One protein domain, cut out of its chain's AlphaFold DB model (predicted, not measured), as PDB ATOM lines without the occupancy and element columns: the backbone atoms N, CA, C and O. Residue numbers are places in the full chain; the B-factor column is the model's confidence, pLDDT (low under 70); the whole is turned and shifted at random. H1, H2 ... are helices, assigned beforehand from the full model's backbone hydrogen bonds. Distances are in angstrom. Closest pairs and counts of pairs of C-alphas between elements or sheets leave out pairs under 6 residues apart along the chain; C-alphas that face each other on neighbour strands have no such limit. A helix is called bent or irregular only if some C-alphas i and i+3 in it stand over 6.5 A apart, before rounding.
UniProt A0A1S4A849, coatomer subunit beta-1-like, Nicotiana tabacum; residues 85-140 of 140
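What this domain is: This is residues 85 to 140 of the 140 residues of the protein "coatomer subunit beta-1-like" of Nicotiana tabacum (UniProt A0A1S4A849). Three short helices of similar length stand side by side in a triangle: H1 and H3 run the same way, and H2 folds back between them in the chain, running opposite to both. H2 and H3 each touch H1 but are only close to each other, and a tail of residues 85 to 93 lengthens the model at the end where H1 begins. The printed part has 56 residues with three named helices, in the order H1, H2, H3, and no named strand; the class is all helix. It is compact, with a radius of gyration of the C-alphas of 11.6 A, and its C-alphas span 37 by 18 by 17 A, the outline of a rod with the tail included.

How they stand to each other: Begin with H1, residues 94 to 105, and look next at H3, residues 126 to 137, which touches it. Their closest C-alphas are those of Leu 105 and Ser 135, 6.0 A apart. Their lines stand at a shallow tilt of 17 degrees, and they run the same way. Now look at H2, residues 110 to 120, which touches H1 with residues 101 to 105 of H1 alone. The closest C-alphas of these two are those of Leu 105 and Arg 113, 4.7 A apart. H1 and H2 form a helical hairpin, running opposite ways at a steep tilt of 39 degrees. H2 and H3 are close but not clearly touching: their closest C-alphas, those of Leu 117 and Ile 136, are 7.2 A apart. These two run opposite ways at a shallow tilt of 30 degrees. Along the backbones of H1 and H2 you will find every O i to N i+4 pair within hydrogen-bond range, while in H3 it is 4 of 8, with 5 of 9 O i to N i+3 pairs within range.

Where its parts are: Find C-alpha 94 at (-29.838, 19.348, -34.382); from there H1 runs 16.2 A to C-alpha 105 at (-20.851, 11.352, -45.180). H2 begins at C-alpha 110 and measures 15.2 A to C-alpha 120. H3 measures 15.6 A from C-alpha 126 to C-alpha 137, which you will find at (-22.574, 1.874, -43.219). H3 is irregular: C-alphas 131 and 134 are 7.5 A apart, and its line is a rough one.

The domain as a whole: The two C-alphas farthest apart are those of Lys 87, in the tail, and Pro 108, between H1 and H2, at 37.8 A. The links from H1 to H2 and from H2 to H3 are both tight, with 4 and 5 residues. The printed part has no cut, and Leu 140 is the chain's last residue. The mean pLDDT of the printed part is 93.2, and no printed residue is under 70.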
ATOM      1  N   ASP A  85     -31.996  19.346 -24.513       88.88
ATOM      2  CA  ASP A  85     -32.634  20.273 -23.594       88.88
ATOM      3  C   ASP A  85     -32.578  19.773 -22.136       88.88
ATOM      4  O   ASP A  85     -32.085  18.685 -21.826       88.88
ATOM      5  N   SER A  86     -33.148  20.557 -21.218       89.06
ATOM      6  CA  SER A  86     -33.235  20.214 -19.792       89.06
ATOM      7  C   SER A  86     -34.086  18.976 -19.483       89.06
ATOM      8  O   SER A  86     -34.062  18.486 -18.354       89.06
ATOM      9  N   LYS A  87     -34.848  18.467 -20.456       88.62
ATOM     10  CA  LYS A  87     -35.651  17.244 -20.352       88.62
ATOM     11  C   LYS A  87     -34.939  16.035 -20.967       88.62
ATOM     12  O   LYS A  87     -35.487  14.937 -20.903       88.62
ATOM     13  N   GLY A  88     -33.753  16.223 -21.550       84.94
ATOM     14  CA  GLY A  88     -33.003  15.189 -22.262       84.94
ATOM     15  C   GLY A  88     -33.459  14.965 -23.705       84.94
ATOM     16  O   GLY A  88     -33.006  14.014 -24.330       84.94
ATOM     17  N   SER A  89     -34.336  15.816 -24.247       89.12
ATOM     18  CA  SER A  89     -34.759  15.745 -25.652       89.12
ATOM     19  C   SER A  89     -33.737  16.436 -26.548       89.12
ATOM     20  O   SER A  89     -33.211  17.485 -26.184       89.12
ATOM     21  N   MET A  90     -33.482  15.901 -27.741       91.12
ATOM     22  CA  MET A  90     -32.607  16.537 -28.729       91.12
ATOM     23  C   MET A  90     -33.079  17.964 -29.080       91.12
ATOM     24  O   MET A  90     -34.268  18.193 -29.312       91.12
ATOM     25  N   LEU A  91     -32.144  18.920 -29.160       91.75
ATOM     26  CA  LEU A  91     -32.457  20.290 -29.577       91.75
ATOM     27  C   LEU A  91     -33.008  20.310 -31.021       91.75
ATOM     28  O   LEU A  91     -32.439  19.640 -31.889       91.75
ATOM     29  N   PRO A  92     -34.067  21.086 -31.334       91.25
ATOM     30  CA  PRO A  92     -34.656  21.127 -32.677       91.25
ATOM     31  C   PRO A  92     -33.656  21.474 -33.790       91.25
ATOM     32  O   PRO A  92     -33.732  20.943 -34.899       91.25
ATOM     33  N   GLU A  93     -32.682  22.331 -33.495       90.75
ATOM     34  CA  GLU A  93     -31.634  22.760 -34.421       90.75
ATOM     35  C   GLU A  93     -30.703  21.611 -34.836       90.75
ATOM     36  O   GLU A  93     -30.096  21.669 -35.911       90.75
ATOM     37  N   MET A  94     -30.627  20.534 -34.043       91.94
ATOM     38  CA  MET A  94     -29.838  19.348 -34.382       91.94
ATOM     39  C   MET A  94     -30.310  18.693 -35.675       91.94
ATOM     40  O   MET A  94     -29.502  18.068 -36.349       91.94
ATOM     41  N   VAL A  95     -31.564  18.893 -36.092       92.75
ATOM     42  CA  VAL A  95     -32.059  18.407 -37.388       92.75
ATOM     43  C   VAL A  95     -31.225  18.962 -38.550       92.75
ATOM     44  O   VAL A  95     -30.859  18.217 -39.461       92.75
ATOM     45  N   LEU A  96     -30.863  20.251 -38.507       94.25
ATOM     46  CA  LEU A  96     -30.026  20.879 -39.536       94.25
ATOM     47  C   LEU A  96     -28.593  20.339 -39.499       94.25
ATOM     48  O   LEU A  96     -27.993  20.097 -40.547       94.25
ATOM     49  N   ILE A  97     -28.064  20.105 -38.297       94.06
ATOM     50  CA  ILE A  97     -26.745  19.497 -38.105       94.06
ATOM     51  C   ILE A  97     -26.738  18.065 -38.648       94.06
ATOM     52  O   ILE A  97     -25.849  17.722 -39.420       94.06
ATOM     53  N   CYS A  98     -27.742  17.244 -38.336       95.00
ATOM     54  CA  CYS A  98     -27.880  15.886 -38.862       95.00
ATOM     55  C   CYS A  98     -27.918  15.879 -40.393       95.00
ATOM     56  O   CYS A  98     -27.228  15.079 -41.022       95.00
ATOM     57  N   GLN A  99     -28.661  16.801 -41.013       95.25
ATOM     58  CA  GLN A  99     -28.676  16.919 -42.470       95.25
ATOM     59  C   GLN A  99     -27.292  17.276 -43.033       95.25
ATOM     60  O   GLN A  99     -26.859  16.677 -44.018       95.25
ATOM     61  N   ASN A 100     -26.577  18.216 -42.407       95.56
ATOM     62  CA  ASN A 100     -25.216  18.574 -42.809       95.56
ATOM     63  C   ASN A 100     -24.241  17.389 -42.658       95.56
ATOM     64  O   ASN A 100     -23.516  17.073 -43.598       95.56
ATOM     65  N   LEU A 101     -24.277  16.675 -41.528       96.31
ATOM     66  CA  LEU A 101     -23.448  15.491 -41.284       96.31
ATOM     67  C   LEU A 101     -23.734  14.385 -42.304       96.31
ATOM     68  O   LEU A 101     -22.802  13.782 -42.835       96.31
ATOM     69  N   ARG A 102     -25.008  14.152 -42.637       96.81
ATOM     70  CA  ARG A 102     -25.404  13.207 -43.687       96.81
ATOM     71  C   ARG A 102     -24.820  13.593 -45.044       96.81
ATOM     72  O   ARG A 102     -24.271  12.731 -45.726       96.81
ATOM     73  N   ASN A 103     -24.899  14.871 -45.414       95.69
ATOM     74  CA  ASN A 103     -24.305  15.369 -46.655       95.69
ATOM     75  C   ASN A 103     -22.781  15.168 -46.657       95.69
ATOM     76  O   ASN A 103     -22.228  14.708 -47.654       95.69
ATOM     77  N   ASN A 104     -22.110  15.428 -45.532       95.69
ATOM     78  CA  ASN A 104     -20.670  15.217 -45.395       95.69
ATOM     79  C   ASN A 104     -20.277  13.739 -45.547       95.69
ATOM     80  O   ASN A 104     -19.283  13.446 -46.206       95.69
ATOM     81  N   LEU A 105     -21.068  12.800 -45.012       97.00
ATOM     82  CA  LEU A 105     -20.851  11.352 -45.180       97.00
ATOM     83  C   LEU A 105     -21.018  10.874 -46.632       97.00
ATOM     84  O   LEU A 105     -20.474   9.836 -47.003       97.00
ATOM     85  N   GLN A 106     -21.752  11.621 -47.453       96.25
ATOM     86  CA  GLN A 106     -21.980  11.331 -48.872       96.25
ATOM     87  C   GLN A 106     -21.112  12.204 -49.794       96.25
ATOM     88  O   GLN A 106     -21.258  12.169 -51.015       96.25
ATOM     89  N   HIS A 107     -20.201  12.992 -49.221       95.94
ATOM     90  CA  HIS A 107     -19.396  13.951 -49.959       95.94
ATOM     91  C   HIS A 107     -18.342  13.244 -50.840       95.94
ATOM     92  O   HIS A 107     -17.705  12.291 -50.383       95.94
ATOM     93  N   PRO A 108     -18.072  13.716 -52.075       94.50
ATOM     94  CA  PRO A 108     -17.080  13.087 -52.956       94.50
ATOM     95  C   PRO A 108     -15.669  13.049 -52.342       94.50
ATOM     96  O   PRO A 108     -14.944  12.069 -52.493       94.50
ATOM     97  N   ASN A 109     -15.294  14.091 -51.594       94.06
ATOM     98  CA  ASN A 109     -14.021  14.155 -50.870       94.06
ATOM     99  C   ASN A 109     -13.989  13.193 -49.663       94.06
ATOM    100  O   ASN A 109     -14.664  13.419 -48.657       94.06
ATOM    101  N   GLU A 110     -13.140  12.169 -49.740       94.06
ATOM    102  CA  GLU A 110     -12.902  11.170 -48.685       94.06
ATOM    103  C   GLU A 110     -12.411  11.765 -47.366       94.06
ATOM    104  O   GLU A 110     -12.757  11.259 -46.299       94.06
ATOM    105  N   TYR A 111     -11.648  12.861 -47.409       93.06
ATOM    106  CA  TYR A 111     -11.176  13.516 -46.193       93.06
ATOM    107  C   TYR A 111     -12.346  14.054 -45.361       93.06
ATOM    108  O   TYR A 111     -12.363  13.878 -44.143       93.06
ATOM    109  N   ILE A 112     -13.347  14.660 -46.010       93.75
ATOM    110  CA  ILE A 112     -14.548  15.165 -45.330       93.75
ATOM    111  C   ILE A 112     -15.306  13.998 -44.695       93.75
ATOM    112  O   ILE A 112     -15.577  14.035 -43.495       93.75
ATOM    113  N   ARG A 113     -15.529  12.916 -45.453       95.94
ATOM    114  CA  ARG A 113     -16.173  11.692 -44.950       95.94
ATOM    115  C   ARG A 113     -15.448  11.124 -43.728       95.94
ATOM    116  O   ARG A 113     -16.071  10.890 -42.696       95.94
ATOM    117  N   GLY A 114     -14.126  10.973 -43.805       95.38
ATOM    118  CA  GLY A 114     -13.306  10.436 -42.717       95.38
ATOM    119  C   GLY A 114     -13.288  11.314 -41.462       95.38
ATOM    120  O   GLY A 114     -13.356  10.799 -40.344       95.38
ATOM    121  N   VAL A 115     -13.226  12.641 -41.616       95.06
ATOM    122  CA  VAL A 115     -13.297  13.575 -40.480       95.06
ATOM    123  C   VAL A 115     -14.682  13.539 -39.832       95.06
ATOM    124  O   VAL A 115     -14.766  13.498 -38.605       95.06
ATOM    125  N   THR A 116     -15.755  13.488 -40.625       95.94
ATOM    126  CA  THR A 116     -17.121  13.344 -40.106       95.94
ATOM    127  C   THR A 116     -17.304  12.025 -39.363       95.94
ATOM    128  O   THR A 116     -17.797  12.042 -38.241       95.94
ATOM    129  N   LEU A 117     -16.833  10.896 -39.902       96.25
ATOM    130  CA  LEU A 117     -16.879   9.602 -39.207       96.25
ATOM    131  C   LEU A 117     -16.140   9.647 -37.864       96.25
ATOM    132  O   LEU A 117     -16.671   9.195 -36.854       96.25
ATOM    133  N   ARG A 118     -14.948  10.258 -37.825       95.62
ATOM    134  CA  ARG A 118     -14.191  10.433 -36.576       95.62
ATOM    135  C   ARG A 118     -14.956  11.259 -35.544       95.62
ATOM    136  O   ARG A 118     -14.883  10.948 -34.359       95.62
ATOM    137  N   PHE A 119     -15.648  12.309 -35.980       95.31
ATOM    138  CA  PHE A 119     -16.503  13.114 -35.112       95.31
ATOM    139  C   PHE A 119     -17.676  12.291 -34.560       95.31
ATOM    140  O   PHE A 119     -17.926  12.326 -33.359       95.31
ATOM    141  N   LEU A 120     -18.338  11.484 -35.396       94.88
ATOM    142  CA  LEU A 120     -19.460  10.638 -34.971       94.88
ATOM    143  C   LEU A 120     -19.062   9.611 -33.902       94.88
ATOM    144  O   LEU A 120     -19.865   9.321 -33.023       94.88
ATOM    145  N   CYS A 121     -17.815   9.127 -33.901       93.50
ATOM    146  CA  CYS A 121     -17.296   8.260 -32.834       93.50
ATOM    147  C   CYS A 121     -17.228   8.933 -31.449       93.50
ATOM    148  O   CYS A 121     -16.960   8.248 -30.465       93.50
ATOM    149  N   ARG A 122     -17.403  10.258 -31.368       91.94
ATOM    150  CA  ARG A 122     -17.391  11.029 -30.114       91.94
ATOM    151  C   ARG A 122     -18.787  11.420 -29.630       91.94
ATOM    152  O   ARG A 122     -18.903  11.988 -28.548       91.94
ATOM    153  N   LEU A 123     -19.825  11.142 -30.419       91.00
ATOM    154  CA  LEU A 123     -21.212  11.396 -30.041       91.00
ATOM    155  C   LEU A 123     -21.770  10.239 -29.216       91.00
ATOM    156  O   LEU A 123     -21.475   9.076 -29.487       91.00
ATOM    157  N   ASN A 124     -22.612  10.572 -28.240       87.50
ATOM    158  CA  ASN A 124     -23.296   9.589 -27.392       87.50
ATOM    159  C   ASN A 124     -24.818   9.611 -27.591       87.50
ATOM    160  O   ASN A 124     -25.528   8.730 -27.109       87.50
ATOM    161  N   GLU A 125     -25.332  10.621 -28.285       90.00
ATOM    162  CA  GLU A 125     -26.752  10.866 -28.479       90.00
ATOM    163  C   GLU A 125     -27.292   9.975 -29.604       90.00
ATOM    164  O   GLU A 125     -27.072  10.227 -30.793       90.00
ATOM    165  N   VAL A 126     -28.017   8.924 -29.217       89.62
ATOM    166  CA  VAL A 126     -28.576   7.924 -30.142       89.62
ATOM    167  C   VAL A 126     -29.463   8.573 -31.206       89.62
ATOM    168  O   VAL A 126     -29.314   8.250 -32.382       89.62
ATOM    169  N   ASP A 127     -30.281   9.554 -30.819       89.50
ATOM    170  CA  ASP A 127     -31.191  10.284 -31.714       89.50
ATOM    171  C   ASP A 127     -30.464  11.010 -32.864       89.50
ATOM    172  O   ASP A 127     -31.045  11.237 -33.927       89.50
ATOM    173  N   ILE A 128     -29.183  11.362 -32.682       90.56
ATOM    174  CA  ILE A 128     -28.343  11.956 -33.735       90.56
ATOM    175  C   ILE A 128     -27.748  10.863 -34.630       90.56
ATOM    176  O   ILE A 128     -27.652  11.035 -35.845       90.56
ATOM    177  N   ILE A 129     -27.321   9.744 -34.044       92.00
ATOM    178  CA  ILE A 129     -26.598   8.675 -34.750       92.00
ATOM    179  C   ILE A 129     -27.544   7.829 -35.607       92.00
ATOM    180  O   ILE A 129     -27.220   7.517 -36.755       92.00
ATOM    181  N   GLU A 130     -28.713   7.469 -35.077       93.12
ATOM    182  CA  GLU A 130     -29.703   6.614 -35.739       93.12
ATOM    183  C   GLU A 130     -30.060   7.075 -37.171       93.12
ATOM    184  O   GLU A 130     -29.923   6.269 -38.099       93.12
ATOM    185  N   PRO A 131     -30.414   8.352 -37.431       93.88
ATOM    186  CA  PRO A 131     -30.734   8.806 -38.788       93.88
ATOM    187  C   PRO A 131     -29.531   8.793 -39.747       93.88
ATOM    188  O   PRO A 131     -29.713   8.825 -40.968       93.88
ATOM    189  N   LEU A 132     -28.302   8.750 -39.226       95.88
ATOM    190  CA  LEU A 132     -27.068   8.737 -40.015       95.88
ATOM    191  C   LEU A 132     -26.589   7.321 -40.346       95.88
ATOM    192  O   LEU A 132     -25.778   7.160 -41.262       95.88
ATOM    193  N   PHE A 133     -27.120   6.298 -39.670       94.62
ATOM    194  CA  PHE A 133     -26.664   4.912 -39.772       94.62
ATOM    195  C   PHE A 133     -26.507   4.398 -41.217       94.62
ATOM    196  O   PHE A 133     -25.437   3.874 -41.533       94.62
ATOM    197  N   PRO A 134     -27.459   4.617 -42.151       95.94
ATOM    198  CA  PRO A 134     -27.294   4.155 -43.531       95.94
ATOM    199  C   PRO A 134     -26.080   4.770 -44.241       95.94
ATOM    200  O   PRO A 134     -25.415   4.098 -45.023       95.94
ATOM    201  N   SER A 135     -25.777   6.042 -43.959       96.81
ATOM    202  CA  SER A 135     -24.640   6.749 -44.570       96.81
ATOM    203  C   SER A 135     -23.316   6.414 -43.879       96.81
ATOM    204  O   SER A 135     -22.259   6.506 -44.496       96.81
ATOM    205  N   ILE A 136     -23.349   6.011 -42.607       96.00
ATOM    206  CA  ILE A 136     -22.173   5.469 -41.915       96.00
ATOM    207  C   ILE A 136     -21.807   4.118 -42.535       96.00
ATOM    208  O   ILE A 136     -20.669   3.927 -42.951       96.00
ATOM    209  N   MET A 137     -22.786   3.218 -42.673       96.31
ATOM    210  CA  MET A 137     -22.574   1.874 -43.219       96.31
ATOM    211  C   MET A 137     -22.071   1.881 -44.665       96.31
ATOM    212  O   MET A 137     -21.312   0.997 -45.036       96.31
ATOM    213  N   SER A 138     -22.440   2.874 -45.482       95.31
ATOM    214  CA  SER A 138     -21.928   2.990 -46.856       95.31
ATOM    215  C   SER A 138     -20.449   3.390 -46.950       95.31
ATOM    216  O   SER A 138     -19.909   3.430 -48.052       95.31
ATOM    217  N   ASN A 139     -19.819   3.759 -45.832       92.75
ATOM    218  CA  ASN A 139     -18.417   4.173 -45.758       92.75
ATOM    219  C   ASN A 139     -17.527   3.174 -44.990       92.75
ATOM    220  O   ASN A 139     -16.370   3.498 -44.715       92.75
ATOM    221  N   LEU A 140     -18.064   2.002 -44.634       82.38
ATOM    222  CA  LEU A 140     -17.345   0.879 -44.021       82.38
ATOM    223  C   LEU A 140     -17.059  -0.201 -45.068       82.38
ATOM    224  O   LEU A 140     -15.962  -0.794 -44.987       82.38
TER     225      LEU A 140